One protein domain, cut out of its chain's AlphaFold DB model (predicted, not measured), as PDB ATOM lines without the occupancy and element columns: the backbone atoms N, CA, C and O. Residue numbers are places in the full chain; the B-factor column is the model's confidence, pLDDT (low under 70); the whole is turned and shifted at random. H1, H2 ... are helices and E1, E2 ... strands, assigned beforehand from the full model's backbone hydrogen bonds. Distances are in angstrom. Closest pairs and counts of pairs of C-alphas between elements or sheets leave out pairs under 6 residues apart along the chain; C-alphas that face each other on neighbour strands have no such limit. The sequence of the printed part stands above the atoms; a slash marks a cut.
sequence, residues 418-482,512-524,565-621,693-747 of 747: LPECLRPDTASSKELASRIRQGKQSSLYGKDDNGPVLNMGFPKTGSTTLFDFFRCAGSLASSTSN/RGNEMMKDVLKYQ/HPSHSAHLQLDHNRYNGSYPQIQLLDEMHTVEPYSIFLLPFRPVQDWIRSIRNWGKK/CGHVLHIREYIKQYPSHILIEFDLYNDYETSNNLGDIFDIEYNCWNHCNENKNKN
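Overview. This is residues 418 to 482, 512 to 524, 565 to 621 and 693 to 747 of the 747 residues of an uncharacterized protein of Fragilariopsis cylindrus CCMP1102 (UniProt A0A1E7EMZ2). A sheet of five parallel strands is the middle of three layers, with H3 and H7 on one face and H2 and H8 on the other, while H1 stands beside edge strand E5. H5 packs on H3 off the sheet, and H6 lies farther out. The printed part, 190 residues of mixed class, runs H1 E1 H2 E2 H3 E3 H4 H5 E4 H6 H7 E5 H8; the sheet's order is E2 E3 E1 E4 E5. It is compact, with radius of gyration of the C-alphas 15.9 A and spans of 49 by 41 by 34 A.

Arrangement. E4, residues 600 to 605, and E5, residues 710 to 715, are parallel neighbours, with N 601 and O 710 within hydrogen-bond range at 2.7 A. E1, residues 453 to 455, is parallel to E4, with N 454 and O 600 at 2.8 A. E3, residues 569 to 571, is parallel to E1, with N 571 and O 453 at 2.7 A. E2, residues 476 to 478, is parallel to E3, with N 478 and O 570 at 2.8 A. H7, residues 693 to 705, lies over E4 and E5 at height 10.1 A; its closest C-alphas to E5 are Ile 703 and Leu 711, 6.9 A. H3, residues 512 to 524, is on the same face; C-alphas 513 and 571 of H3 and E3 are closest, 6.0 A. On the opposite face are H2, residues 463 to 472, with C-alphas 471 and 477 of H2 and E2 closest at 5.7 A, and H8, residues 719 to 730, over E5. H1, residues 426 to 437, is at the sheet's level and touches H8 residues 725 to 729 alone, closest C-alphas Ala 433 and Ile 729, 5.2 A. H5, residues 589 to 595, touches H3, closest C-alphas Glu 591 and Val 520, 5.6 A. H4, residues 584 to 587, and H6, residues 608 to 617, are not on the sheet. E1, H2, E2 and E3, H4 H5, E4 are split strand-helix-strand units, parallel strands with another between, each with a right-handed crossover. Every O i to N i+4 pair is within range in the helices but H4, too short for one.

Along the chain. H7 measures 18.4 A, H3 18.3 A and E5 17.0 A. H1 begins at C-alpha 426 (-28.938, -17.289, 8.572); H8 ends at C-alpha 730 (-41.296, -20.844, 17.616).

Size, cuts and confidence. Cuts leave gaps of 13.9 A between C-alphas 482 and 512, 22.5 A between 524 and 565, and 28.9 A between 621 and 693. The links H1 to E1 and E3 to H4 are long. Seventeen residues have pLDDT under 70, among them 745 to 747.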
ATOM      1  N   LEU A 418     -21.617 -16.464  -4.785       91.75
ATOM      2  CA  LEU A 418     -23.024 -16.215  -5.053       91.75
ATOM      3  C   LEU A 418     -23.394 -14.794  -4.598       91.75
ATOM      4  O   LEU A 418     -23.043 -14.406  -3.483       91.75
ATOM      5  N   PRO A 419     -24.131 -14.026  -5.424       94.75
ATOM      6  CA  PRO A 419     -24.735 -12.773  -4.997       94.75
ATOM      7  C   PRO A 419     -25.485 -12.927  -3.671       94.75
ATOM      8  O   PRO A 419     -26.128 -13.948  -3.430       94.75
ATOM      9  N   GLU A 420     -25.457 -11.885  -2.842       95.50
ATOM     10  CA  GLU A 420     -26.050 -11.890  -1.498       95.50
ATOM     11  C   GLU A 420     -27.540 -12.282  -1.494       95.50
ATOM     12  O   GLU A 420     -28.010 -12.960  -0.589       95.50
ATOM     13  N   CYS A 421     -28.284 -11.921  -2.543       96.94
ATOM     14  CA  CYS A 421     -29.697 -12.270  -2.718       96.94
ATOM     15  C   CYS A 421     -29.956 -13.765  -2.991       96.94
ATOM     16  O   CYS A 421     -31.102 -14.210  -2.977       96.94
ATOM     17  N   LEU A 422     -28.919 -14.548  -3.301       96.19
ATOM     18  CA  LEU A 422     -29.016 -15.997  -3.505       96.19
ATOM     19  C   LEU A 422     -28.601 -16.781  -2.259       96.19
ATOM     20  O   LEU A 422     -28.619 -18.010  -2.283       96.19
ATOM     21  N   ARG A 423     -28.239 -16.077  -1.183       95.62
ATOM     22  CA  ARG A 423     -27.804 -16.655   0.079       95.62
ATOM     23  C   ARG A 423     -28.738 -16.215   1.204       95.62
ATOM     24  O   ARG A 423     -28.994 -15.015   1.311       95.62
ATOM     25  N   PRO A 424     -29.209 -17.138   2.054       96.25
ATOM     26  CA  PRO A 424     -29.952 -16.754   3.244       96.25
ATOM     27  C   PRO A 424     -29.046 -16.012   4.231       96.25
ATOM     28  O   PRO A 424     -27.905 -16.423   4.462       96.25
ATOM     29  N   ASP A 425     -29.575 -14.977   4.875       96.75
ATOM     30  CA  ASP A 425     -28.994 -14.389   6.079       96.75
ATOM     31  C   ASP A 425     -29.357 -15.240   7.307       96.75
ATOM     32  O   ASP A 425     -30.201 -14.900   8.138       96.75
ATOM     33  N   THR A 426     -28.718 -16.408   7.416       96.19
ATOM     34  CA  THR A 426     -28.938 -17.289   8.572       96.19
ATOM     35  C   THR A 426     -28.305 -16.749   9.849       96.19
ATOM     36  O   THR A 426     -28.648 -17.225  10.932       96.19
ATOM     37  N   ALA A 427     -27.403 -15.764   9.763       96.88
ATOM     38  CA  ALA A 427     -26.762 -15.168  10.929       96.88
ATOM     39  C   ALA A 427     -27.784 -14.395  11.773       96.88
ATOM     40  O   ALA A 427     -27.892 -14.662  12.971       96.88
ATOM     41  N   SER A 428     -28.603 -13.551  11.140       96.12
ATOM     42  CA  SER A 428     -29.686 -12.822  11.816       96.12
ATOM     43  C   SER A 428     -30.708 -13.769  12.464       96.12
ATOM     44  O   SER A 428     -31.084 -13.596  13.627       96.12
ATOM     45  N   SER A 429     -31.101 -14.841  11.765       96.56
ATOM     46  CA  SER A 429     -32.009 -15.866  12.309       96.56
ATOM     47  C   SER A 429     -31.400 -16.626  13.497       96.56
ATOM     48  O   SER A 429     -32.079 -16.869  14.496       96.56
ATOM     49  N   LYS A 430     -30.108 -16.977  13.430       97.00
ATOM     50  CA  LYS A 430     -29.367 -17.608  14.538       97.00
ATOM     51  C   LYS A 430     -29.267 -16.696  15.751       97.00
ATOM     52  O   LYS A 430     -29.395 -17.167  16.880       97.00
ATOM     53  N   GLU A 431     -29.008 -15.412  15.532       97.00
ATOM     54  CA  GLU A 431     -28.932 -14.428  16.605       97.00
ATOM     55  C   GLU A 431     -30.283 -14.294  17.312       97.00
ATOM     56  O   GLU A 431     -30.343 -14.340  18.543       97.00
ATOM     57  N   LEU A 432     -31.377 -14.215  16.551       95.56
ATOM     58  CA  LEU A 432     -32.732 -14.222  17.096       95.56
ATOM     59  C   LEU A 432     -33.005 -15.486  17.931       95.56
ATOM     60  O   LEU A 432     -33.403 -15.372  19.091       95.56
ATOM     61  N   ALA A 433     -32.712 -16.674  17.393       95.19
ATOM     62  CA  ALA A 433     -32.843 -17.941  18.120       95.19
ATOM     63  C   ALA A 433     -31.990 -17.970  19.404       95.19
ATOM     64  O   ALA A 433     -32.426 -18.441  20.455       95.19
ATOM     65  N   SER A 434     -30.770 -17.429  19.354       96.06
ATOM     66  CA  SER A 434     -29.869 -17.327  20.507       96.06
ATOM     67  C   SER A 434     -30.423 -16.401  21.593       96.06
ATOM     68  O   SER A 434     -30.403 -16.758  22.773       96.06
ATOM     69  N   ARG A 435     -30.981 -15.239  21.220       93.81
ATOM     70  CA  ARG A 435     -31.646 -14.328  22.170       93.81
ATOM     71  C   ARG A 435     -32.841 -14.993  22.848       93.81
ATOM     72  O   ARG A 435     -33.021 -14.799  24.052       93.81
ATOM     73  N   ILE A 436     -33.602 -15.804  22.111       91.31
ATOM     74  CA  ILE A 436     -34.740 -16.548  22.660       91.31
ATOM     75  C   ILE A 436     -34.280 -17.624  23.650       91.31
ATOM     76  O   ILE A 436     -34.730 -17.631  24.795       91.31
ATOM     77  N   ARG A 437     -33.289 -18.447  23.283       90.75
ATOM     78  CA  ARG A 437     -32.697 -19.453  24.188       90.75
ATOM     79  C   ARG A 437     -32.108 -18.862  25.465       90.75
ATOM     80  O   ARG A 437     -32.169 -19.481  26.521       90.75
ATOM     81  N   GLN A 438     -31.529 -17.668  25.378       94.38
ATOM     82  CA  GLN A 438     -30.972 -16.957  26.532       94.38
ATOM     83  C   GLN A 438     -32.052 -16.316  27.423       94.38
ATOM     84  O   GLN A 438     -31.706 -15.663  28.405       94.38
ATOM     85  N   GLY A 439     -33.339 -16.431  27.070       90.75
ATOM     86  CA  GLY A 439     -34.440 -15.760  27.763       90.75
ATOM     87  C   GLY A 439     -34.419 -14.234  27.620       90.75
ATOM     88  O   GLY A 439     -35.178 -13.546  28.297       90.75
ATOM     89  N   LYS A 440     -33.560 -13.688  26.745       89.62
ATOM     90  CA  LYS A 440     -33.471 -12.243  26.462       89.62
ATOM     91  C   LYS A 440     -34.639 -11.755  25.614       89.62
ATOM     92  O   LYS A 440     -34.958 -10.571  25.615       89.62
ATOM     93  N   GLN A 441     -35.261 -12.669  24.884       89.44
ATOM     94  CA  GLN A 441     -36.467 -12.443  24.112       89.44
ATOM     95  C   GLN A 441     -37.386 -13.638  24.353       89.44
ATOM     96  O   GLN A 441     -36.926 -14.772  24.395       89.44
ATOM     97  N   SER A 442     -38.679 -13.418  24.570       86.62
ATOM     98  CA  SER A 442     -39.604 -14.556  24.643       86.62
ATOM     99  C   SER A 442     -39.768 -15.177  23.256       86.62
ATOM    100  O   SER A 442     -39.614 -14.463  22.259       86.62
ATOM    101  N   SER A 443     -40.141 -16.460  23.213       85.88
ATOM    102  CA  SER A 443     -40.558 -17.133  21.978       85.88
ATOM    103  C   SER A 443     -41.521 -16.254  21.181       85.88
ATOM    104  O   SER A 443     -42.339 -15.517  21.751       85.88
ATOM    105  N   LEU A 444     -41.390 -16.299  19.855       83.62
ATOM    106  CA  LEU A 444     -42.317 -15.590  18.983       83.62
ATOM    107  C   LEU A 444     -43.685 -16.278  18.933       83.62
ATOM    108  O   LEU A 444     -44.671 -15.650  18.553       83.62
ATOM    109  N   TYR A 445     -43.751 -17.540  19.345       77.31
ATOM    110  CA  TYR A 445     -44.983 -18.301  19.458       77.31
ATOM    111  C   TYR A 445     -45.631 -18.071  20.832       77.31
ATOM    112  O   TYR A 445     -44.936 -18.043  21.848       77.31
ATOM    113  N   GLY A 446     -46.954 -17.878  20.886       66.12
ATOM    114  CA  GLY A 446     -47.680 -17.688  22.153       66.12
ATOM    115  C   GLY A 446     -47.829 -16.249  22.635       66.12
ATOM    116  O   GLY A 446     -48.485 -16.021  23.650       66.12
ATOM    117  N   LYS A 447     -47.258 -15.270  21.929       71.38
ATOM    118  CA  LYS A 447     -47.505 -13.856  22.216       71.38
ATOM    119  C   LYS A 447     -48.688 -13.361  21.409       71.38
ATOM    120  O   LYS A 447     -48.625 -13.338  20.184       71.38
ATOM    121  N   ASP A 448     -49.711 -12.888  22.108       76.62
ATOM    122  CA  ASP A 448     -50.887 -12.265  21.493       76.62
ATOM    123  C   ASP A 448     -50.551 -11.001  20.684       76.62
ATOM    124  O   ASP A 448     -51.336 -10.592  19.833       76.62
ATOM    125  N   ASP A 449     -49.360 -10.432  20.893       81.44
ATOM    126  CA  ASP A 449     -48.871  -9.252  20.176       81.44
ATOM    127  C   ASP A 449     -48.186  -9.581  18.840       81.44
ATOM    128  O   ASP A 449     -47.987  -8.688  18.014       81.44
ATOM    129  N   ASN A 450     -47.797 -10.839  18.613       83.94
ATOM    130  CA  ASN A 450     -47.147 -11.216  17.364       83.94
ATOM    131  C   ASN A 450     -48.208 -11.536  16.310       83.94
ATOM    132  O   ASN A 450     -49.111 -12.346  16.531       83.94
ATOM    133  N   GLY A 451     -48.080 -10.901  15.145       90.38
ATOM    134  CA  GLY A 451     -48.943 -11.170  14.005       90.38
ATOM    135  C   GLY A 451     -48.733 -12.579  13.433       90.38
ATOM    136  O   GLY A 451     -47.869 -13.339  13.882       90.38
ATOM    137  N   PRO A 452     -49.501 -12.950  12.398       93.81
ATOM    138  CA  PRO A 452     -49.400 -14.263  11.780       93.81
ATOM    139  C   PRO A 452     -48.017 -14.515  11.169       93.81
ATOM    140  O   PRO A 452     -47.310 -13.595  10.749       93.81
ATOM    141  N   VAL A 453     -47.661 -15.792  11.045       95.56
ATOM    142  CA  VAL A 453     -46.461 -16.222  10.318       95.56
ATOM    143  C   VAL A 453     -46.795 -16.343   8.831       95.56
ATOM    144  O   VAL A 453     -47.664 -17.129   8.458       95.56
ATOM    145  N   LEU A 454     -46.110 -15.601   7.965       95.94
ATOM    146  CA  LEU A 454     -46.346 -15.556   6.521       95.94
ATOM    147  C   LEU A 454     -45.145 -16.133   5.764       95.94
ATOM    148  O   LEU A 454     -44.014 -15.684   5.937       95.94
ATOM    149  N   ASN A 455     -45.370 -17.125   4.901       96.62
ATOM    150  CA  ASN A 455     -44.315 -17.651   4.032       96.62
ATOM    151  C   ASN A 455     -44.132 -16.769   2.792       96.62
ATOM    152  O   ASN A 455     -44.911 -16.848   1.841       96.62
ATOM    153  N   MET A 456     -43.049 -16.002   2.786       97.06
ATOM    154  CA  MET A 456     -42.674 -15.062   1.730       97.06
ATOM    155  C   MET A 456     -41.811 -15.695   0.636       97.06
ATOM    156  O   MET A 456     -41.363 -15.012  -0.282       97.06
ATOM    157  N   GLY A 457     -41.569 -17.005   0.703       95.56
ATOM    158  CA  GLY A 457     -40.864 -17.739  -0.338       95.56
ATOM    159  C   GLY A 457     -41.649 -17.837  -1.649       95.56
ATOM    160  O   GLY A 457     -42.885 -17.809  -1.689       95.56
ATOM    161  N   PHE A 458     -40.920 -18.033  -2.749       94.06
ATOM    162  CA  PHE A 458     -41.545 -18.388  -4.021       94.06
ATOM    163  C   PHE A 458     -42.331 -19.702  -3.928       94.06
ATOM    164  O   PHE A 458     -42.055 -20.573  -3.103       94.06
ATOM    165  N   PRO A 459     -43.268 -19.947  -4.851       90.62
ATOM    166  CA  PRO A 459     -43.800 -21.286  -5.036       90.62
ATOM    167  C   PRO A 459     -42.664 -22.310  -5.209       90.62
ATOM    168  O   PRO A 459     -41.676 -22.052  -5.901       90.62
ATOM    169  N   LYS A 460     -42.821 -23.489  -4.590       91.38
ATOM    170  CA  LYS A 460     -41.849 -24.610  -4.602       91.38
ATOM    171  C   LYS A 460     -40.537 -24.383  -3.824       91.38
ATOM    172  O   LYS A 460     -39.579 -25.137  -4.024       91.38
ATOM    173  N   THR A 461     -40.511 -23.451  -2.875       93.56
ATOM    174  CA  THR A 461     -39.351 -23.224  -1.985       93.56
ATOM    175  C   THR A 461     -39.440 -23.903  -0.621       93.56
ATOM    176  O   THR A 461     -38.572 -23.687   0.206       93.56
ATOM    177  N   GLY A 462     -40.442 -24.752  -0.375       93.25
ATOM    178  CA  GLY A 462     -40.564 -25.478   0.899       93.25
ATOM    179  C   GLY A 462     -41.867 -25.242   1.659       93.25
ATOM    180  O   GLY A 462     -41.982 -25.675   2.798       93.25
ATOM    181  N   SER A 463     -42.883 -24.630   1.040       93.00
ATOM    182  CA  SER A 463     -44.208 -24.405   1.649       93.00
ATOM    183  C   SER A 463     -44.807 -25.648   2.321       93.00
ATOM    184  O   SER A 463     -45.410 -25.542   3.380       93.00
ATOM    185  N   THR A 464     -44.638 -26.838   1.727       92.75
ATOM    186  CA  THR A 464     -45.137 -28.098   2.311       92.75
ATOM    187  C   THR A 464     -44.317 -28.539   3.525       92.75
ATOM    188  O   THR A 464     -44.905 -28.984   4.502       92.75
ATOM    189  N   THR A 465     -42.989 -28.383   3.480       94.38
ATOM    190  CA  THR A 465     -42.088 -28.656   4.614       94.38
ATOM    191  C   THR A 465     -42.442 -27.768   5.802       94.38
ATOM    192  O   THR A 465     -42.681 -28.269   6.895       94.38
ATOM    193  N   LEU A 466     -42.581 -26.457   5.570       95.25
ATOM    194  CA  LEU A 466     -43.024 -25.522   6.602       95.25
ATOM    195  C   LEU A 466     -44.402 -25.895   7.147       95.25
ATOM    196  O   LEU A 466     -44.615 -25.877   8.355       95.25
ATOM    197  N   PHE A 467     -45.347 -26.228   6.264       94.31
ATOM    198  CA  PHE A 467     -46.690 -26.620   6.680       94.31
ATOM    199  C   PHE A 467     -46.674 -27.814   7.633       94.31
ATOM    200  O   PHE A 467     -47.338 -27.769   8.666       94.31
ATOM    201  N   ASP A 468     -45.905 -28.853   7.313       93.31
ATOM    202  CA  ASP A 468     -45.796 -30.024   8.174       93.31
ATOM    203  C   ASP A 468     -45.053 -29.709   9.486       93.31
ATOM    204  O   ASP A 468     -45.481 -30.196  10.532       93.31
ATOM    205  N   PHE A 469     -44.048 -28.825   9.466       94.94
ATOM    206  CA  PHE A 469     -43.347 -28.348  10.666       94.94
ATOM    207  C   PHE A 469     -44.288 -27.644  11.660       94.94
ATOM    208  O   PHE A 469     -44.415 -28.080  12.801       94.94
ATOM    209  N   PHE A 470     -45.022 -26.614  11.224       94.38
ATOM    210  CA  PHE A 470     -45.956 -25.891  12.100       94.38
ATOM    211  C   PHE A 470     -47.147 -26.754  12.528       94.38
ATOM    212  O   PHE A 470     -47.619 -26.668  13.659       94.38
ATOM    213  N   ARG A 471     -47.629 -27.640  11.651       92.44
ATOM    214  CA  ARG A 471     -48.704 -28.571  12.009       92.44
ATOM    215  C   ARG A 471     -48.269 -29.570  13.081       92.44
ATOM    216  O   ARG A 471     -49.079 -29.923  13.933       92.44
ATOM    217  N   CYS A 472     -47.019 -30.028  13.042       93.19
ATOM    218  CA  CYS A 472     -46.462 -30.919  14.058       93.19
ATOM    219  C   CYS A 472     -46.474 -30.278  15.458       93.19
ATOM    220  O   CYS A 472     -46.772 -30.964  16.431       93.19
ATOM    221  N   ALA A 473     -46.297 -28.956  15.544       88.88
ATOM    222  CA  ALA A 473     -46.411 -28.178  16.781       88.88
ATOM    223  C   ALA A 473     -47.854 -27.897  17.248       88.88
ATOM    224  O   ALA A 473     -48.069 -27.178  18.222       88.88
ATOM    225  N   GLY A 474     -48.867 -28.391  16.530       88.50
ATOM    226  CA  GLY A 474     -50.269 -28.066  16.806       88.50
ATOM    227  C   GLY A 474     -50.687 -26.654  16.375       88.50
ATOM    228  O   GLY A 474     -51.794 -26.229  16.708       88.50
ATOM    229  N   SER A 475     -49.856 -25.926  15.618       85.31
ATOM    230  CA  SER A 475     -50.230 -24.618  15.070       85.31
ATOM    231  C   SER A 475     -51.322 -24.747  14.010       85.31
ATOM    232  O   SER A 475     -51.389 -25.725  13.255       85.31
ATOM    233  N   LEU A 476     -52.142 -23.700  13.876       85.38
ATOM    234  CA  LEU A 476     -53.094 -23.581  12.773       85.38
ATOM    235  C   LEU A 476     -52.345 -23.165  11.503       85.38
ATOM    236  O   LEU A 476     -52.331 -22.004  11.096       85.38
ATOM    237  N   ALA A 477     -51.696 -24.143  10.880       85.94
ATOM    238  CA  ALA A 477     -51.045 -23.982   9.594       85.94
ATOM    239  C   ALA A 477     -52.079 -24.078   8.463       85.94
ATOM    240  O   ALA A 477     -52.866 -25.024   8.402       85.94
ATOM    241  N   SER A 478     -52.066 -23.128   7.526       83.19
ATOM    242  CA  SER A 478     -52.850 -23.209   6.291       83.19
ATOM    243  C   SER A 478     -51.954 -23.545   5.100       83.19
ATOM    244  O   SER A 478     -50.988 -22.833   4.817       83.19
ATOM    245  N   SER A 479     -52.320 -24.602   4.375       75.94
ATOM    246  CA  SER A 479     -51.794 -24.968   3.055       75.94
ATOM    247  C   SER A 479     -52.969 -25.123   2.094       75.94
ATOM    248  O   SER A 479     -54.074 -25.471   2.514       75.94
ATOM    249  N   THR A 480     -52.761 -24.887   0.797       60.22
ATOM    250  CA  THR A 480     -53.841 -25.013  -0.203       60.22
ATOM    251  C   THR A 480     -54.208 -26.466  -0.517       60.22
ATOM    252  O   THR A 480     -55.010 -26.709  -1.423       60.22
ATOM    253  N   SER A 481     -53.624 -27.452   0.178       55.09
ATOM    254  CA  SER A 481     -53.925 -28.858  -0.084       55.09
ATOM    255  C   SER A 481     -55.422 -29.103   0.117       55.09
ATOM    256  O   SER A 481     -55.942 -28.914   1.215       55.09
ATOM    257  N   ASN A 482     -56.102 -29.463  -0.976       46.53
ATOM    258  CA  ASN A 482     -57.547 -29.659  -1.055       46.53
ATOM    259  C   ASN A 482     -58.098 -30.438   0.152       46.53
ATOM    260  O   ASN A 482     -57.503 -31.429   0.565       46.53
ATOM    261  N   ARG A 512     -59.494 -19.718   6.561       55.31
ATOM    262  CA  ARG A 512     -58.898 -18.554   7.245       55.31
ATOM    263  C   ARG A 512     -57.719 -17.920   6.505       55.31
ATOM    264  O   ARG A 512     -57.666 -16.706   6.361       55.31
ATOM    265  N   GLY A 513     -56.817 -18.733   5.947       59.00
ATOM    266  CA  GLY A 513     -55.817 -18.227   4.994       59.00
ATOM    267  C   GLY A 513     -56.488 -17.601   3.770       59.00
ATOM    268  O   GLY A 513     -56.063 -16.554   3.291       59.00
ATOM    269  N   ASN A 514     -57.613 -18.176   3.329       62.81
ATOM    270  CA  ASN A 514     -58.447 -17.556   2.307       62.81
ATOM    271  C   ASN A 514     -59.155 -16.280   2.800       62.81
ATOM    272  O   ASN A 514     -59.528 -15.486   1.955       62.81
ATOM    273  N   GLU A 515     -59.386 -16.069   4.098       73.06
ATOM    274  CA  GLU A 515     -60.028 -14.868   4.659       73.06
ATOM    275  C   GLU A 515     -59.057 -13.707   4.760       73.06
ATOM    276  O   GLU A 515     -59.363 -12.662   4.201       73.06
ATOM    277  N   MET A 516     -57.862 -13.916   5.324       77.75
ATOM    278  CA  MET A 516     -56.791 -12.917   5.246       77.75
ATOM    279  C   MET A 516     -56.546 -12.541   3.782       77.75
ATOM    280  O   MET A 516     -56.512 -11.366   3.430       77.75
ATOM    281  N   MET A 517     -56.490 -13.539   2.892       77.88
ATOM    282  CA  MET A 517     -56.357 -13.269   1.466       77.88
ATOM    283  C   MET A 517     -57.586 -12.609   0.842       77.88
ATOM    284  O   MET A 517     -57.431 -11.808  -0.071       77.88
ATOM    285  N   LYS A 518     -58.806 -12.900   1.295       80.50
ATOM    286  CA  LYS A 518     -60.005 -12.182   0.843       80.50
ATOM    287  C   LYS A 518     -59.956 -10.731   1.284       80.50
ATOM    288  O   LYS A 518     -60.351  -9.891   0.489       80.50
ATOM    289  N   ASP A 519     -59.489 -10.445   2.493       79.62
ATOM    290  CA  ASP A 519     -59.369  -9.087   3.010       79.62
ATOM    291  C   ASP A 519     -58.290  -8.320   2.244       79.62
ATOM    292  O   ASP A 519     -58.587  -7.265   1.688       79.62
ATOM    293  N   VAL A 520     -57.105  -8.910   2.064       80.19
ATOM    294  CA  VAL A 520     -56.033  -8.380   1.203       80.19
ATOM    295  C   VAL A 520     -56.540  -8.125  -0.228       80.19
ATOM    296  O   VAL A 520     -56.403  -7.029  -0.763       80.19
ATOM    297  N   LEU A 521     -57.230  -9.091  -0.846       79.81
ATOM    298  CA  LEU A 521     -57.793  -8.932  -2.196       79.81
ATOM    299  C   LEU A 521     -58.989  -7.969  -2.247       79.81
ATOM    300  O   LEU A 521     -59.306  -7.434  -3.313       79.81
ATOM    301  N   LYS A 522     -59.690  -7.750  -1.131       80.50
ATOM    302  CA  LYS A 522     -60.777  -6.772  -1.036       80.50
ATOM    303  C   LYS A 522     -60.218  -5.355  -1.109       80.50
ATOM    304  O   LYS A 522     -60.830  -4.534  -1.791       80.50
ATOM    305  N   TYR A 523     -59.064  -5.094  -0.493       72.31
ATOM    306  CA  TYR A 523     -58.363  -3.815  -0.641       72.31
ATOM    307  C   TYR A 523     -57.993  -3.536  -2.100       72.31
ATOM    308  O   TYR A 523     -58.256  -2.441  -2.585       72.31
ATOM    309  N   GLN A 524     -57.540  -4.549  -2.848       69.25
ATOM    310  CA  GLN A 524     -57.217  -4.395  -4.273       69.25
ATOM    311  C   GLN A 524     -58.425  -3.978  -5.140       69.25
ATOM    312  O   GLN A 524     -58.270  -3.300  -6.153       69.25
ATOM    313  N   HIS A 565     -58.035 -13.766  16.772       49.12
ATOM    314  CA  HIS A 565     -56.898 -14.201  15.988       49.12
ATOM    315  C   HIS A 565     -56.119 -15.103  16.932       49.12
ATOM    316  O   HIS A 565     -55.518 -14.592  17.869       49.12
ATOM    317  N   PRO A 566     -56.200 -16.443  16.796       57.66
ATOM    318  CA  PRO A 566     -55.250 -17.269  17.496       57.66
ATOM    319  C   PRO A 566     -53.904 -16.771  16.991       57.66
ATOM    320  O   PRO A 566     -53.631 -16.860  15.793       57.66
ATOM    321  N   SER A 567     -53.103 -16.242  17.905       58.59
ATOM    322  CA  SER A 567     -51.724 -15.755  17.774       58.59
ATOM    323  C   SER A 567     -50.742 -16.821  17.241       58.59
ATOM    324  O   SER A 567     -49.530 -16.726  17.365       58.59
ATOM    325  N   HIS A 568     -51.280 -17.868  16.613       72.06
ATOM    326  CA  HIS A 568     -50.661 -19.120  16.214       72.06
ATOM    327  C   HIS A 568     -51.028 -19.512  14.772       72.06
ATOM    328  O   HIS A 568     -50.906 -20.684  14.401       72.06
ATOM    329  N   SER A 569     -51.551 -18.589  13.953       90.06
ATOM    330  CA  SER A 569     -51.826 -18.886  12.545       90.06
ATOM    331  C   SER A 569     -50.569 -18.747  11.690       90.06
ATOM    332  O   SER A 569     -49.928 -17.696  11.675       90.06
ATOM    333  N   ALA A 570     -50.263 -19.799  10.932       92.94
ATOM    334  CA  ALA A 570     -49.172 -19.814   9.965       92.94
ATOM    335  C   ALA A 570     -49.720 -19.980   8.538       92.94
ATOM    336  O   ALA A 570     -50.274 -21.020   8.168       92.94
ATOM    337  N   HIS A 571     -49.550 -18.957   7.705       93.38
ATOM    338  CA  HIS A 571     -49.962 -18.928   6.306       93.38
ATOM    339  C   HIS A 571     -48.799 -19.317   5.397       93.38
ATOM    340  O   HIS A 571     -48.025 -18.492   4.916       93.38
ATOM    341  N   LEU A 572     -48.672 -20.625   5.173       92.69
ATOM    342  CA  LEU A 572     -47.463 -21.216   4.594       92.69
ATOM    343  C   LEU A 572     -47.576 -21.473   3.093       92.69
ATOM    344  O   LEU A 572     -46.591 -21.815   2.436       92.69
ATOM    345  N   GLN A 573     -48.767 -21.259   2.542       87.62
ATOM    346  CA  GLN A 573     -49.003 -21.236   1.115       87.62
ATOM    347  C   GLN A 573     -49.961 -20.097   0.752       87.62
ATOM    348  O   GLN A 573     -51.175 -20.223   0.908       87.62
ATOM    349  N   LEU A 574     -49.391 -18.990   0.273       84.75
ATOM    350  CA  LEU A 574     -50.124 -17.787  -0.128       84.75
ATOM    351  C   LEU A 574     -50.492 -17.789  -1.615       84.75
ATOM    352  O   LEU A 574     -51.411 -17.085  -2.030       84.75
ATOM    353  N   ASP A 575     -49.805 -18.591  -2.430       79.06
ATOM    354  CA  ASP A 575     -50.043 -18.630  -3.865       79.06
ATOM    355  C   ASP A 575     -51.372 -19.321  -4.186       79.06
ATOM    356  O   ASP A 575     -51.584 -20.507  -3.912       79.06
ATOM    357  N   HIS A 576     -52.275 -18.580  -4.828       78.06
ATOM    358  CA  HIS A 576     -53.515 -19.144  -5.332       78.06
ATOM    359  C   HIS A 576     -53.373 -19.446  -6.821       78.06
ATOM    360  O   HIS A 576     -53.542 -18.602  -7.696       78.06
ATOM    361  N   ASN A 577     -53.104 -20.713  -7.125       66.19
ATOM    362  CA  ASN A 577     -52.885 -21.206  -8.485       66.19
ATOM    363  C   ASN A 577     -54.153 -21.186  -9.382       66.19
ATOM    364  O   ASN A 577     -54.138 -21.727 -10.489       66.19
ATOM    365  N   ARG A 578     -55.278 -20.608  -8.936       64.56
ATOM    366  CA  ARG A 578     -56.503 -20.548  -9.745       64.56
ATOM    367  C   ARG A 578     -56.583 -19.226 -10.522       64.56
ATOM    368  O   ARG A 578     -56.756 -18.150  -9.961       64.56
ATOM    369  N   TYR A 579     -56.471 -19.378 -11.838       59.69
ATOM    370  CA  TYR A 579     -56.872 -18.486 -12.936       59.69
ATOM    371  C   TYR A 579     -56.150 -17.146 -13.144       59.69
ATOM    372  O   TYR A 579     -55.947 -16.802 -14.305       59.69
ATOM    373  N   ASN A 580     -55.695 -16.435 -12.109       78.06
ATOM    374  CA  ASN A 580     -55.212 -15.053 -12.301       78.06
ATOM    375  C   ASN A 580     -53.717 -14.833 -12.039       78.06
ATOM    376  O   ASN A 580     -53.255 -13.701 -12.139       78.06
ATOM    377  N   GLY A 581     -52.960 -15.885 -11.705       82.50
ATOM    378  CA  GLY A 581     -51.531 -15.738 -11.402       82.50
ATOM    379  C   GLY A 581     -51.292 -14.788 -10.236       82.50
ATOM    380  O   GLY A 581     -50.382 -13.969 -10.289       82.50
ATOM    381  N   SER A 582     -52.157 -14.871  -9.225       87.31
ATOM    382  CA  SER A 582     -52.033 -14.070  -8.018       87.31
ATOM    383  C   SER A 582     -51.017 -14.726  -7.089       87.31
ATOM    384  O   SER A 582     -51.210 -15.861  -6.638       87.31
ATOM    385  N   TYR A 583     -49.934 -13.999  -6.830       91.06
ATOM    386  CA  TYR A 583     -48.891 -14.364  -5.877       91.06
ATOM    387  C   TYR A 583     -48.798 -13.243  -4.843       91.06
ATOM    388  O   TYR A 583     -48.002 -12.321  -5.016       91.06
ATOM    389  N   PRO A 584     -49.645 -13.273  -3.803       91.31
ATOM    390  CA  PRO A 584     -49.753 -12.196  -2.822       91.31
ATOM    391  C   PRO A 584     -48.424 -11.832  -2.178       91.31
ATOM    392  O   PRO A 584     -48.111 -10.658  -2.055       91.31
ATOM    393  N   GLN A 585     -47.593 -12.832  -1.887       92.75
ATOM    394  CA  GLN A 585     -46.269 -12.617  -1.313       92.75
ATOM    395  C   GLN A 585     -45.308 -11.845  -2.230       92.75
ATOM    396  O   GLN A 585     -44.262 -11.418  -1.770       92.75
ATOM    397  N   ILE A 586     -45.643 -11.699  -3.515       92.31
ATOM    398  CA  ILE A 586     -44.884 -10.933  -4.517       92.31
ATOM    399  C   ILE A 586     -45.596  -9.614  -4.844       92.31
ATOM    400  O   ILE A 586     -44.953  -8.618  -5.145       92.31
ATOM    401  N   GLN A 587     -46.930  -9.623  -4.864       93.81
ATOM    402  CA  GLN A 587     -47.734  -8.541  -5.433       93.81
ATOM    403  C   GLN A 587     -48.372  -7.619  -4.397       93.81
ATOM    404  O   GLN A 587     -48.752  -6.520  -4.779       93.81
ATOM    405  N   LEU A 588     -48.556  -8.075  -3.155       95.19
ATOM    406  CA  LEU A 588     -49.477  -7.461  -2.192       95.19
ATOM    407  C   LEU A 588     -48.834  -7.250  -0.810       95.19
ATOM    408  O   LEU A 588     -49.477  -7.469   0.215       95.19
ATOM    409  N   LEU A 589     -47.544  -6.892  -0.763       95.69
ATOM    410  CA  LEU A 589     -46.840  -6.666   0.509       95.69
ATOM    411  C   LEU A 589     -47.439  -5.499   1.300       95.69
ATOM    412  O   LEU A 589     -47.653  -5.636   2.504       95.69
ATOM    413  N   ASP A 590     -47.771  -4.398   0.621       96.19
ATOM    414  CA  ASP A 590     -48.353  -3.204   1.242       96.19
ATOM    415  C   ASP A 590     -49.720  -3.509   1.874       96.19
ATOM    416  O   ASP A 590     -50.013  -3.105   3.004       96.19
ATOM    417  N   GLU A 591     -50.562  -4.278   1.183       95.12
ATOM    418  CA  GLU A 591     -51.847  -4.721   1.715       95.12
ATOM    419  C   GLU A 591     -51.667  -5.692   2.883       95.12
ATOM    420  O   GLU A 591     -52.402  -5.602   3.867       95.12
ATOM    421  N   MET A 592     -50.683  -6.595   2.817       94.56
ATOM    422  CA  MET A 592     -50.365  -7.491   3.933       94.56
ATOM    423  C   MET A 592     -49.918  -6.713   5.170       94.56
ATOM    424  O   MET A 592     -50.415  -6.990   6.257       94.56
ATOM    425  N   HIS A 593     -49.060  -5.704   5.014       95.62
ATOM    426  CA  HIS A 593     -48.667  -4.817   6.111       95.62
ATOM    427  C   HIS A 593     -49.849  -4.025   6.671       95.62
ATOM    428  O   HIS A 593     -49.986  -3.883   7.881       95.62
ATOM    429  N   THR A 594     -50.737  -3.545   5.800       95.38
ATOM    430  CA  THR A 594     -51.933  -2.801   6.216       95.38
ATOM    431  C   THR A 594     -52.851  -3.647   7.104       95.38
ATOM    432  O   THR A 594     -53.445  -3.125   8.047       95.38
ATOM    433  N   VAL A 595     -52.993  -4.941   6.798       93.75
ATOM    434  CA  VAL A 595     -53.854  -5.854   7.565       93.75
ATOM    435  C   VAL A 595     -53.135  -6.406   8.798       93.75
ATOM    436  O   VAL A 595     -53.743  -6.478   9.861       93.75
ATOM    437  N   GLU A 596     -51.858  -6.767   8.673       94.50
ATOM    438  CA  GLU A 596     -51.078  -7.474   9.695       94.50
ATOM    439  C   GLU A 596     -49.686  -6.833   9.885       94.50
ATOM    440  O   GLU A 596     -48.669  -7.441   9.549       94.50
ATOM    441  N   PRO A 597     -49.588  -5.612  10.446       95.44
ATOM    442  CA  PRO A 597     -48.337  -4.844  10.489       95.44
ATOM    443  C   PRO A 597     -47.228  -5.477  11.344       95.44
ATOM    444  O   PRO A 597     -46.068  -5.092  11.212       95.44
ATOM    445  N   TYR A 598     -47.566  -6.447  12.198       95.12
ATOM    446  CA  TYR A 598     -46.644  -7.158  13.095       95.12
ATOM    447  C   TYR A 598     -46.425  -8.625  12.692       95.12
ATOM    448  O   TYR A 598     -46.037  -9.453  13.516       95.12
ATOM    449  N   SER A 599     -46.724  -8.990  11.443       95.25
ATOM    450  CA  SER A 599     -46.536 -10.363  10.968       95.25
ATOM    451  C   SER A 599     -45.062 -10.769  10.898       95.25
ATOM    452  O   SER A 599     -44.183  -9.952  10.613       95.25
ATOM    453  N   ILE A 600     -44.810 -12.067  11.059       96.50
ATOM    454  CA  ILE A 600     -43.483 -12.677  10.937       96.50
ATOM    455  C   ILE A 600     -43.327 -13.227   9.520       96.50
ATOM    456  O   ILE A 600     -44.075 -14.107   9.104       96.50
ATOM    457  N   PHE A 601     -42.351 -12.736   8.768       97.50
ATOM    458  CA  PHE A 601     -42.037 -13.190   7.419       97.50
ATOM    459  C   PHE A 601     -41.012 -14.326   7.463       97.50
ATOM    460  O   PHE A 601     -39.892 -14.161   7.942       97.50
ATOM    461  N   LEU A 602     -41.378 -15.480   6.910       97.75
ATOM    462  CA  LEU A 602     -40.468 -16.594   6.658       97.75
ATOM    463  C   LEU A 602     -40.011 -16.572   5.205       97.75
ATOM    464  O   LEU A 602     -40.842 -16.671   4.302       97.75
ATOM    465  N   LEU A 603     -38.703 -16.524   4.972       97.88
ATOM    466  CA  LEU A 603     -38.124 -16.568   3.633       97.88
ATOM    467  C   LEU A 603     -37.236 -17.818   3.477       97.88
ATOM    468  O   LEU A 603     -36.054 -17.787   3.822       97.88
ATOM    469  N   PRO A 604     -37.793 -18.943   2.987       97.31
ATOM    470  CA  PRO A 604     -37.023 -20.157   2.736       97.31
ATOM    471  C   PRO A 604     -36.093 -20.008   1.527       97.31
ATOM    472  O   PRO A 604     -36.535 -19.671   0.424       97.31
ATOM    473  N   PHE A 605     -34.831 -20.383   1.708       96.94
ATOM    474  CA  PHE A 605     -33.841 -20.505   0.644       96.94
ATOM    475  C   PHE A 605     -33.604 -21.962   0.275       96.94
ATOM    476  O   PHE A 605     -33.777 -22.881   1.066       96.94
ATOM    477  N   ARG A 606     -33.198 -22.166  -0.972       95.12
ATOM    478  CA  ARG A 606     -32.614 -23.404  -1.488       95.12
ATOM    479  C   ARG A 606     -31.718 -23.020  -2.665       95.12
ATOM    480  O   ARG A 606     -31.922 -21.935  -3.218       95.12
ATOM    481  N   PRO A 607     -30.815 -23.896  -3.132       95.00
ATOM    482  CA  PRO A 607     -30.042 -23.622  -4.334       95.00
ATOM    483  C   PRO A 607     -30.954 -23.210  -5.496       95.00
ATOM    484  O   PRO A 607     -31.890 -23.928  -5.859       95.00
ATOM    485  N   VAL A 608     -30.707 -22.034  -6.076       95.19
ATOM    486  CA  VAL A 608     -31.625 -21.434  -7.060       95.19
ATOM    487  C   VAL A 608     -31.812 -22.314  -8.299       95.19
ATOM    488  O   VAL A 608     -32.911 -22.398  -8.841       95.19
ATOM    489  N   GLN A 609     -30.777 -23.060  -8.695       94.88
ATOM    490  CA  GLN A 609     -30.860 -24.011  -9.807       94.88
ATOM    491  C   GLN A 609     -31.824 -25.165  -9.515       94.88
ATOM    492  O   GLN A 609     -32.563 -25.613 -10.394       94.88
ATOM    493  N   ASP A 610     -31.896 -25.604  -8.261       94.44
ATOM    494  CA  ASP A 610     -32.846 -26.624  -7.831       94.44
ATOM    495  C   ASP A 610     -34.275 -26.095  -7.825       94.44
ATOM    496  O   ASP A 610     -35.212 -26.823  -8.171       94.44
ATOM    497  N   TRP A 611     -34.451 -24.825  -7.458       95.25
ATOM    498  CA  TRP A 611     -35.739 -24.156  -7.565       95.25
ATOM    499  C   TRP A 611     -36.182 -24.016  -9.028       95.25
ATOM    500  O   TRP A 611     -37.281 -24.467  -9.360       95.25
ATOM    501  N   ILE A 612     -35.322 -23.513  -9.922       95.44
ATOM    502  CA  ILE A 612     -35.585 -23.418 -11.370       95.44
ATOM    503  C   ILE A 612     -35.973 -24.791 -11.932       95.44
ATOM    504  O   ILE A 612     -37.014 -24.944 -12.581       95.44
ATOM    505  N   ARG A 613     -35.195 -25.832 -11.609       94.00
ATOM    506  CA  ARG A 613     -35.499 -27.218 -11.988       94.00
ATOM    507  C   ARG A 613     -36.852 -27.670 -11.433       94.00
ATOM    508  O   ARG A 613     -37.595 -28.361 -12.133       94.00
ATOM    509  N   SER A 614     -37.206 -27.294 -10.204       92.25
ATOM    510  CA  SER A 614     -38.512 -27.608  -9.609       92.25
ATOM    511  C   SER A 614     -39.660 -26.959 -10.383       92.25
ATOM    512  O   SER A 614     -40.622 -27.641 -10.739       92.25
ATOM    513  N   ILE A 615     -39.527 -25.675 -10.711       92.38
ATOM    514  CA  ILE A 615     -40.514 -24.897 -11.461       92.38
ATOM    515  C   ILE A 615     -40.742 -25.468 -12.869       92.38
ATOM    516  O   ILE A 615     -41.891 -25.696 -13.256       92.38
ATOM    517  N   ARG A 616     -39.670 -25.789 -13.606       92.62
ATOM    518  CA  ARG A 616     -39.751 -26.376 -14.960       92.62
ATOM    519  C   ARG A 616     -40.395 -27.762 -14.985       92.62
ATOM    520  O   ARG A 616     -40.998 -28.171 -15.976       92.62
ATOM    521  N   ASN A 617     -40.255 -28.521 -13.901       90.69
ATOM    522  CA  ASN A 617     -40.827 -29.864 -13.787       90.69
ATOM    523  C   ASN A 617     -42.240 -29.875 -13.197       90.69
ATOM    524  O   ASN A 617     -42.938 -30.892 -13.272       90.69
ATOM    525  N   TRP A 618     -42.693 -28.760 -12.629       88.06
ATOM    526  CA  TRP A 618     -43.985 -28.699 -11.975       88.06
ATOM    527  C   TRP A 618     -45.126 -28.628 -12.996       88.06
ATOM    528  O   TRP A 618     -45.241 -27.661 -13.742       88.06
ATOM    529  N   GLY A 619     -45.989 -29.652 -13.002       84.06
ATOM    530  CA  GLY A 619     -47.177 -29.723 -13.866       84.06
ATOM    531  C   GLY A 619     -47.024 -30.582 -15.126       84.06
ATOM    532  O   GLY A 619     -47.970 -30.673 -15.900       84.06
ATOM    533  N   LYS A 620     -45.886 -31.270 -15.320       80.94
ATOM    534  CA  LYS A 620     -45.603 -32.069 -16.533       80.94
ATOM    535  C   LYS A 620     -46.603 -33.200 -16.834       80.94
ATOM    536  O   LYS A 620     -46.721 -33.605 -17.986       80.94
ATOM    537  N   LYS A 621     -47.337 -33.720 -15.841       78.56
ATOM    538  CA  LYS A 621     -48.348 -34.777 -16.042       78.56
ATOM    539  C   LYS A 621     -49.656 -34.192 -16.599       78.56
ATOM    540  O   LYS A 621     -50.646 -34.106 -15.882       78.56
ATOM    541  N   CYS A 693     -33.715 -13.227  -7.265       97.44
ATOM    542  CA  CYS A 693     -32.837 -12.284  -6.585       97.44
ATOM    543  C   CYS A 693     -33.561 -10.967  -6.267       97.44
ATOM    544  O   CYS A 693     -33.490 -10.481  -5.141       97.44
ATOM    545  N   GLY A 694     -34.304 -10.425  -7.237       97.31
ATOM    546  CA  GLY A 694     -35.077  -9.196  -7.074       97.31
ATOM    547  C   GLY A 694     -36.129  -9.301  -5.972       97.31
ATOM    548  O   GLY A 694     -36.261  -8.380  -5.177       97.31
ATOM    549  N   HIS A 695     -36.825 -10.436  -5.865       97.19
ATOM    550  CA  HIS A 695     -37.795 -10.674  -4.790       97.19
ATOM    551  C   HIS A 695     -37.141 -10.747  -3.407       97.19
ATOM    552  O   HIS A 695     -37.634 -10.129  -2.471       97.19
ATOM    553  N   VAL A 696     -36.004 -11.439  -3.274       97.62
ATOM    554  CA  VAL A 696     -35.258 -11.484  -2.001       97.62
ATOM    555  C   VAL A 696     -34.834 -10.080  -1.568       97.62
ATOM    556  O   VAL A 696     -35.076  -9.688  -0.428       97.62
ATOM    557  N   LEU A 697     -34.248  -9.303  -2.484       97.44
ATOM    558  CA  LEU A 697     -33.850  -7.922  -2.203       97.44
ATOM    559  C   LEU A 697     -35.054  -7.051  -1.841       97.44
ATOM    560  O   LEU A 697     -34.970  -6.262  -0.904       97.44
ATOM    561  N   HIS A 698     -36.177  -7.227  -2.539       97.38
ATOM    562  CA  HIS A 698     -37.406  -6.499  -2.254       97.38
ATOM    563  C   HIS A 698     -37.935  -6.799  -0.848       97.38
ATOM    564  O   HIS A 698     -38.219  -5.859  -0.118       97.38
ATOM    565  N   ILE A 699     -37.996  -8.071  -0.432       98.06
ATOM    566  CA  ILE A 699     -38.430  -8.450   0.922       98.06
ATOM    567  C   ILE A 699     -37.487  -7.882   1.986       98.06
ATOM    568  O   ILE A 699     -37.956  -7.310   2.967       98.06
ATOM    569  N   ARG A 700     -36.165  -7.993   1.797       97.88
ATOM    570  CA  ARG A 700     -35.189  -7.420   2.739       97.88
ATOM    571  C   ARG A 700     -35.370  -5.913   2.886       97.88
ATOM    572  O   ARG A 700     -35.395  -5.411   4.004       97.88
ATOM    573  N   GLU A 701     -35.514  -5.194   1.776       97.56
ATOM    574  CA  GLU A 701     -35.710  -3.744   1.803       97.56
ATOM    575  C   GLU A 701     -37.061  -3.359   2.416       97.56
ATOM    576  O   GLU A 701     -37.137  -2.433   3.219       97.56
ATOM    577  N   TYR A 702     -38.106  -4.132   2.127       97.75
ATOM    578  CA  TYR A 702     -39.429  -3.950   2.711       97.75
ATOM    579  C   TYR A 702     -39.399  -4.050   4.241       97.75
ATOM    580  O   TYR A 702     -39.984  -3.228   4.937       97.75
ATOM    581  N   ILE A 703     -38.662  -5.019   4.785       97.50
ATOM    582  CA  ILE A 703     -38.507  -5.194   6.235       97.50
ATOM    583  C   ILE A 703     -37.707  -4.049   6.862       97.50
ATOM    584  O   ILE A 703     -38.035  -3.611   7.962       97.50
ATOM    585  N   LYS A 704     -36.694  -3.512   6.167       97.38
ATOM    586  CA  LYS A 704     -35.993  -2.304   6.638       97.38
ATOM    587  C   LYS A 704     -36.926  -1.098   6.702       97.38
ATOM    588  O   LYS A 704     -36.828  -0.305   7.634       97.38
ATOM    589  N   GLN A 705     -37.820  -0.964   5.722       97.75
ATOM    590  CA  GLN A 705     -38.819   0.102   5.692       97.75
ATOM    591  C   GLN A 705     -39.885  -0.077   6.784       97.75
ATOM    592  O   GLN A 705     -40.321   0.910   7.379       97.75
ATOM    593  N   TYR A 706     -40.273  -1.320   7.074       97.44
ATOM    594  CA  TYR A 706     -41.310  -1.675   8.041       97.44
ATOM    595  C   TYR A 706     -40.767  -2.624   9.121       97.44
ATOM    596  O   TYR A 706     -41.103  -3.812   9.136       97.44
ATOM    597  N   PRO A 707     -39.967  -2.106  10.074       96.44
ATOM    598  CA  PRO A 707     -39.311  -2.917  11.103       96.44
ATOM    599  C   PRO A 707     -40.280  -3.512  12.138       96.44
ATOM    600  O   PRO A 707     -39.853  -4.222  13.046       96.44
ATOM    601  N   SER A 708     -41.582  -3.220  12.032       95.50
ATOM    602  CA  SER A 708     -42.630  -3.905  12.795       95.50
ATOM    603  C   SER A 708     -42.775  -5.375  12.389       95.50
ATOM    604  O   SER A 708     -43.234  -6.188  13.190       95.50
ATOM    605  N   HIS A 709     -42.359  -5.727  11.172       96.19
ATOM    606  CA  HIS A 709     -42.258  -7.106  10.724       96.19
ATOM    607  C   HIS A 709     -40.940  -7.745  11.164       96.19
ATOM    608  O   HIS A 709     -39.890  -7.104  11.196       96.19
ATOM    609  N   ILE A 710     -40.976  -9.051  11.420       96.69
ATOM    610  CA  ILE A 710     -39.780  -9.847  11.720       96.69
ATOM    611  C   ILE A 710     -39.467 -10.718  10.509       96.69
ATOM    612  O   ILE A 710     -40.317 -11.499  10.097       96.69
ATOM    613  N   LEU A 711     -38.253 -10.627   9.965       97.88
ATOM    614  CA  LEU A 711     -37.787 -11.504   8.889       97.88
ATOM    615  C   LEU A 711     -36.946 -12.650   9.445       97.88
ATOM    616  O   LEU A 711     -36.001 -12.426  10.197       97.88
ATOM    617  N   ILE A 712     -37.272 -13.872   9.033       98.06
ATOM    618  CA  ILE A 712     -36.494 -15.075   9.327       98.06
ATOM    619  C   ILE A 712     -36.130 -15.733   8.001       98.06
ATOM    620  O   ILE A 712     -36.991 -16.254   7.284       98.06
ATOM    621  N   GLU A 713     -34.838 -15.736   7.695       98.31
ATOM    622  CA  GLU A 713     -34.275 -16.433   6.542       98.31
ATOM    623  C   GLU A 713     -33.626 -17.746   6.982       98.31
ATOM    624  O   GLU A 713     -32.951 -17.810   8.014       98.31
ATOM    625  N   PHE A 714     -33.816 -18.812   6.207       97.31
ATOM    626  CA  PHE A 714     -33.221 -20.113   6.510       97.31
ATOM    627  C   PHE A 714     -32.944 -20.912   5.239       97.31
ATOM    628  O   PHE A 714     -33.602 -20.726   4.215       97.31
ATOM    629  N   ASP A 715     -31.984 -21.830   5.316       96.50
ATOM    630  CA  ASP A 715     -31.676 -22.760   4.235       96.50
ATOM    631  C   ASP A 715     -32.491 -24.045   4.398       96.50
ATOM    632  O   ASP A 715     -32.342 -24.779   5.377       96.50
ATOM    633  N   LEU A 716     -33.347 -24.339   3.421       95.25
ATOM    634  CA  LEU A 716     -34.158 -25.549   3.392       95.25
ATOM    635  C   LEU A 716     -33.289 -26.809   3.455       95.25
ATOM    636  O   LEU A 716     -33.751 -27.809   3.982       95.25
ATOM    637  N   TYR A 717     -32.067 -26.793   2.913       94.12
ATOM    638  CA  TYR A 717     -31.202 -27.978   2.848       94.12
ATOM    639  C   TYR A 717     -30.325 -28.173   4.090       94.12
ATOM    640  O   TYR A 717     -29.740 -29.244   4.256       94.12
ATOM    641  N   ASN A 718     -30.257 -27.187   4.986       95.56
ATOM    642  CA  ASN A 718     -29.527 -27.303   6.244       95.56
ATOM    643  C   ASN A 718     -30.462 -27.756   7.374       95.56
ATOM    644  O   ASN A 718     -30.827 -26.977   8.253       95.56
ATOM    645  N   ASP A 719     -30.853 -29.032   7.344       95.00
ATOM    646  CA  ASP A 719     -31.872 -29.591   8.245       95.00
ATOM    647  C   ASP A 719     -31.590 -29.344   9.719       95.00
ATOM    648  O   ASP A 719     -32.471 -28.909  10.453       95.00
ATOM    649  N   TYR A 720     -30.364 -29.616  10.163       96.12
ATOM    650  CA  TYR A 720     -30.008 -29.500  11.573       96.12
ATOM    651  C   TYR A 720     -30.062 -28.047  12.051       96.12
ATOM    652  O   TYR A 720     -30.648 -27.756  13.089       96.12
ATOM    653  N   GLU A 721     -29.469 -27.120  11.304       96.50
ATOM    654  CA  GLU A 721     -29.453 -25.711  11.694       96.50
ATOM    655  C   GLU A 721     -30.850 -25.091  11.618       96.50
ATOM    656  O   GLU A 721     -31.285 -24.427  12.556       96.50
ATOM    657  N   THR A 722     -31.565 -25.341  10.522       96.19
ATOM    658  CA  THR A 722     -32.896 -24.786  10.283       96.19
ATOM    659  C   THR A 722     -33.908 -25.319  11.292       96.19
ATOM    660  O   THR A 722     -34.644 -24.525  11.874       96.19
ATOM    661  N   SER A 723     -33.919 -26.628  11.562       96.25
ATOM    662  CA  SER A 723     -34.832 -27.222  12.549       96.25
ATOM    663  C   SER A 723     -34.585 -26.713  13.968       96.25
ATOM    664  O   SER A 723     -35.547 -26.390  14.658       96.25
ATOM    665  N   ASN A 724     -33.322 -26.581  14.389       96.44
ATOM    666  CA  ASN A 724     -32.991 -26.046  15.710       96.44
ATOM    667  C   ASN A 724     -33.357 -24.563  15.824       96.44
ATOM    668  O   ASN A 724     -34.023 -24.180  16.776       96.44
ATOM    669  N   ASN A 725     -32.983 -23.733  14.844       96.75
ATOM    670  CA  ASN A 725     -33.267 -22.299  14.905       96.75
ATOM    671  C   ASN A 725     -34.773 -22.017  14.871       96.75
ATOM    672  O   ASN A 725     -35.260 -21.223  15.668       96.75
ATOM    673  N   LEU A 726     -35.522 -22.658  13.967       96.50
ATOM    674  CA  LEU A 726     -36.976 -22.488  13.921       96.50
ATOM    675  C   LEU A 726     -37.645 -23.080  15.164       96.50
ATOM    676  O   LEU A 726     -38.609 -22.499  15.656       96.50
ATOM    677  N   GLY A 727     -37.124 -24.194  15.682       95.62
ATOM    678  CA  GLY A 727     -37.591 -24.789  16.929       95.62
ATOM    679  C   GLY A 727     -37.425 -23.849  18.117       95.62
ATOM    680  O   GLY A 727     -38.385 -23.600  18.833       95.62
ATOM    681  N   ASP A 728     -36.252 -23.233  18.258       95.06
ATOM    682  CA  ASP A 728     -35.988 -22.225  19.286       95.06
ATOM    683  C   ASP A 728     -36.884 -20.987  19.117       95.06
ATOM    684  O   ASP A 728     -37.419 -20.468  20.093       95.06
ATOM    685  N   ILE A 729     -37.053 -20.493  17.881       95.31
ATOM    686  CA  ILE A 729     -37.807 -19.259  17.610       95.31
ATOM    687  C   ILE A 729     -39.302 -19.422  17.897       95.31
ATOM    688  O   ILE A 729     -39.933 -18.492  18.410       95.31
ATOM    689  N   PHE A 730     -39.863 -20.574  17.534       94.12
ATOM    690  CA  PHE A 730     -41.296 -20.844  17.616       94.12
ATOM    691  C   PHE A 730     -41.683 -21.789  18.758       94.12
ATOM    692  O   PHE A 730     -42.851 -22.145  18.855       94.12
ATOM    693  N   ASP A 731     -40.742 -22.186  19.617       94.12
ATOM    694  CA  ASP A 731     -40.954 -23.193  20.668       94.12
ATOM    695  C   ASP A 731     -41.538 -24.510  20.111       94.12
ATOM    696  O   ASP A 731     -42.550 -25.039  20.572       94.12
ATOM    697  N   ILE A 732     -40.918 -25.012  19.036       93.81
ATOM    698  CA  ILE A 732     -41.316 -26.232  18.322       93.81
ATOM    699  C   ILE A 732     -40.209 -27.277  18.457       93.81
ATOM    700  O   ILE A 732     -39.029 -26.977  18.284       93.81
ATOM    701  N   GLU A 733     -40.570 -28.537  18.706       95.12
ATOM    702  CA  GLU A 733     -39.583 -29.616  18.723       95.12
ATOM    703  C   GLU A 733     -38.884 -29.745  17.357       95.12
ATOM    704  O   GLU A 733     -39.519 -29.896  16.313       95.12
ATOM    705  N   TYR A 734     -37.548 -29.748  17.349       94.50
ATOM    706  CA  TYR A 734     -36.751 -29.844  16.117       94.50
ATOM    707  C   TYR A 734     -37.048 -31.122  15.299       94.50
ATOM    708  O   TYR A 734     -36.851 -31.147  14.084       94.50
ATOM    709  N   ASN A 735     -37.560 -32.183  15.940       94.94
ATOM    710  CA  ASN A 735     -37.964 -33.441  15.293       94.94
ATOM    711  C   ASN A 735     -39.179 -33.286  14.348       94.94
ATOM    712  O   ASN A 735     -39.445 -34.178  13.537       94.94
ATOM    713  N   CYS A 736     -39.885 -32.155  14.421       94.81
ATOM    714  CA  CYS A 736     -40.982 -31.814  13.529       94.81
ATOM    715  C   CYS A 736     -40.502 -31.484  12.113       94.81
ATOM    716  O   CYS A 736     -41.282 -31.568  11.159       94.81
ATOM    717  N   TRP A 737     -39.226 -31.120  11.945       95.31
ATOM    718  CA  TRP A 737     -38.678 -30.771  10.642       95.31
ATOM    719  C   TRP A 737     -38.525 -31.999   9.745       95.31
ATOM    720  O   TRP A 737     -37.800 -32.938  10.068       95.31
ATOM    721  N   ASN A 738     -39.199 -31.981   8.593       93.69
ATOM    722  CA  ASN A 738     -39.137 -33.050   7.602       93.69
ATOM    723  C   ASN A 738     -39.256 -32.493   6.183       93.69
ATOM    724  O   ASN A 738     -40.039 -31.580   5.923       93.69
ATOM    725  N   HIS A 739     -38.535 -33.091   5.235       91.06
ATOM    726  CA  HIS A 739     -38.647 -32.721   3.826       91.06
ATOM    727  C   HIS A 739     -39.910 -33.271   3.185       91.06
ATOM    728  O   HIS A 739     -40.132 -34.480   3.125       91.06
ATOM    729  N   CYS A 740     -40.712 -32.363   2.632       89.38
ATOM    730  CA  CYS A 740     -41.980 -32.684   2.001       89.38
ATOM    731  C   CYS A 740     -42.014 -32.237   0.546       89.38
ATOM    732  O   CYS A 740     -41.380 -31.258   0.155       89.38
ATOM    733  N   ASN A 741     -42.830 -32.924  -0.264       84.88
ATOM    734  CA  ASN A 741     -43.029 -32.582  -1.678       84.88
ATOM    735  C   ASN A 741     -41.717 -32.606  -2.493       84.88
ATOM    736  O   ASN A 741     -41.531 -31.837  -3.448       84.88
ATOM    737  N   GLU A 742     -40.810 -33.507  -2.110       83.69
ATOM    738  CA  GLU A 742     -39.604 -33.795  -2.862       83.69
ATOM    739  C   GLU A 742     -39.956 -34.382  -4.229       83.69
ATOM    740  O   GLU A 742     -40.793 -35.280  -4.367       83.69
ATOM    741  N   ASN A 743     -39.302 -33.872  -5.272       76.50
ATOM    742  CA  ASN A 743     -39.414 -34.477  -6.587       76.50
ATOM    743  C   ASN A 743     -38.698 -35.836  -6.552       76.50
ATOM    744  O   ASN A 743     -37.473 -35.872  -6.545       76.50
ATOM    745  N   LYS A 744     -39.458 -36.940  -6.534       76.25
ATOM    746  CA  LYS A 744     -38.911 -38.311  -6.509       76.25
ATOM    747  C   LYS A 744     -38.059 -38.645  -7.741       76.25
ATOM    748  O   LYS A 744     -37.263 -39.571  -7.688       76.25
ATOM    749  N   ASN A 745     -38.187 -37.879  -8.825       67.00
ATOM    750  CA  ASN A 745     -37.407 -38.056 -10.051       67.00
ATOM    751  C   ASN A 745     -36.059 -37.310  -9.982       67.00
ATOM    752  O   ASN A 745     -35.720 -36.586 -10.913       67.00
ATOM    753  N   LYS A 746     -35.335 -37.398  -8.858       56.69
ATOM    754  CA  LYS A 746     -33.999 -36.789  -8.705       56.69
ATOM    755  C   LYS A 746     -32.887 -37.576  -9.424       56.69
ATOM    756  O   LYS A 746     -31.772 -37.074  -9.456       56.69
ATOM    757  N   ASN A 747     -33.206 -38.740  -9.998       45.59
ATOM    758  CA  ASN A 747     -32.269 -39.598 -10.727       45.59
ATOM    759  C   ASN A 747     -32.220 -39.266 -12.215       45.59
ATOM    760  O   ASN A 747     -33.318 -39.131 -12.813       45.59
TER     761      ASN A 747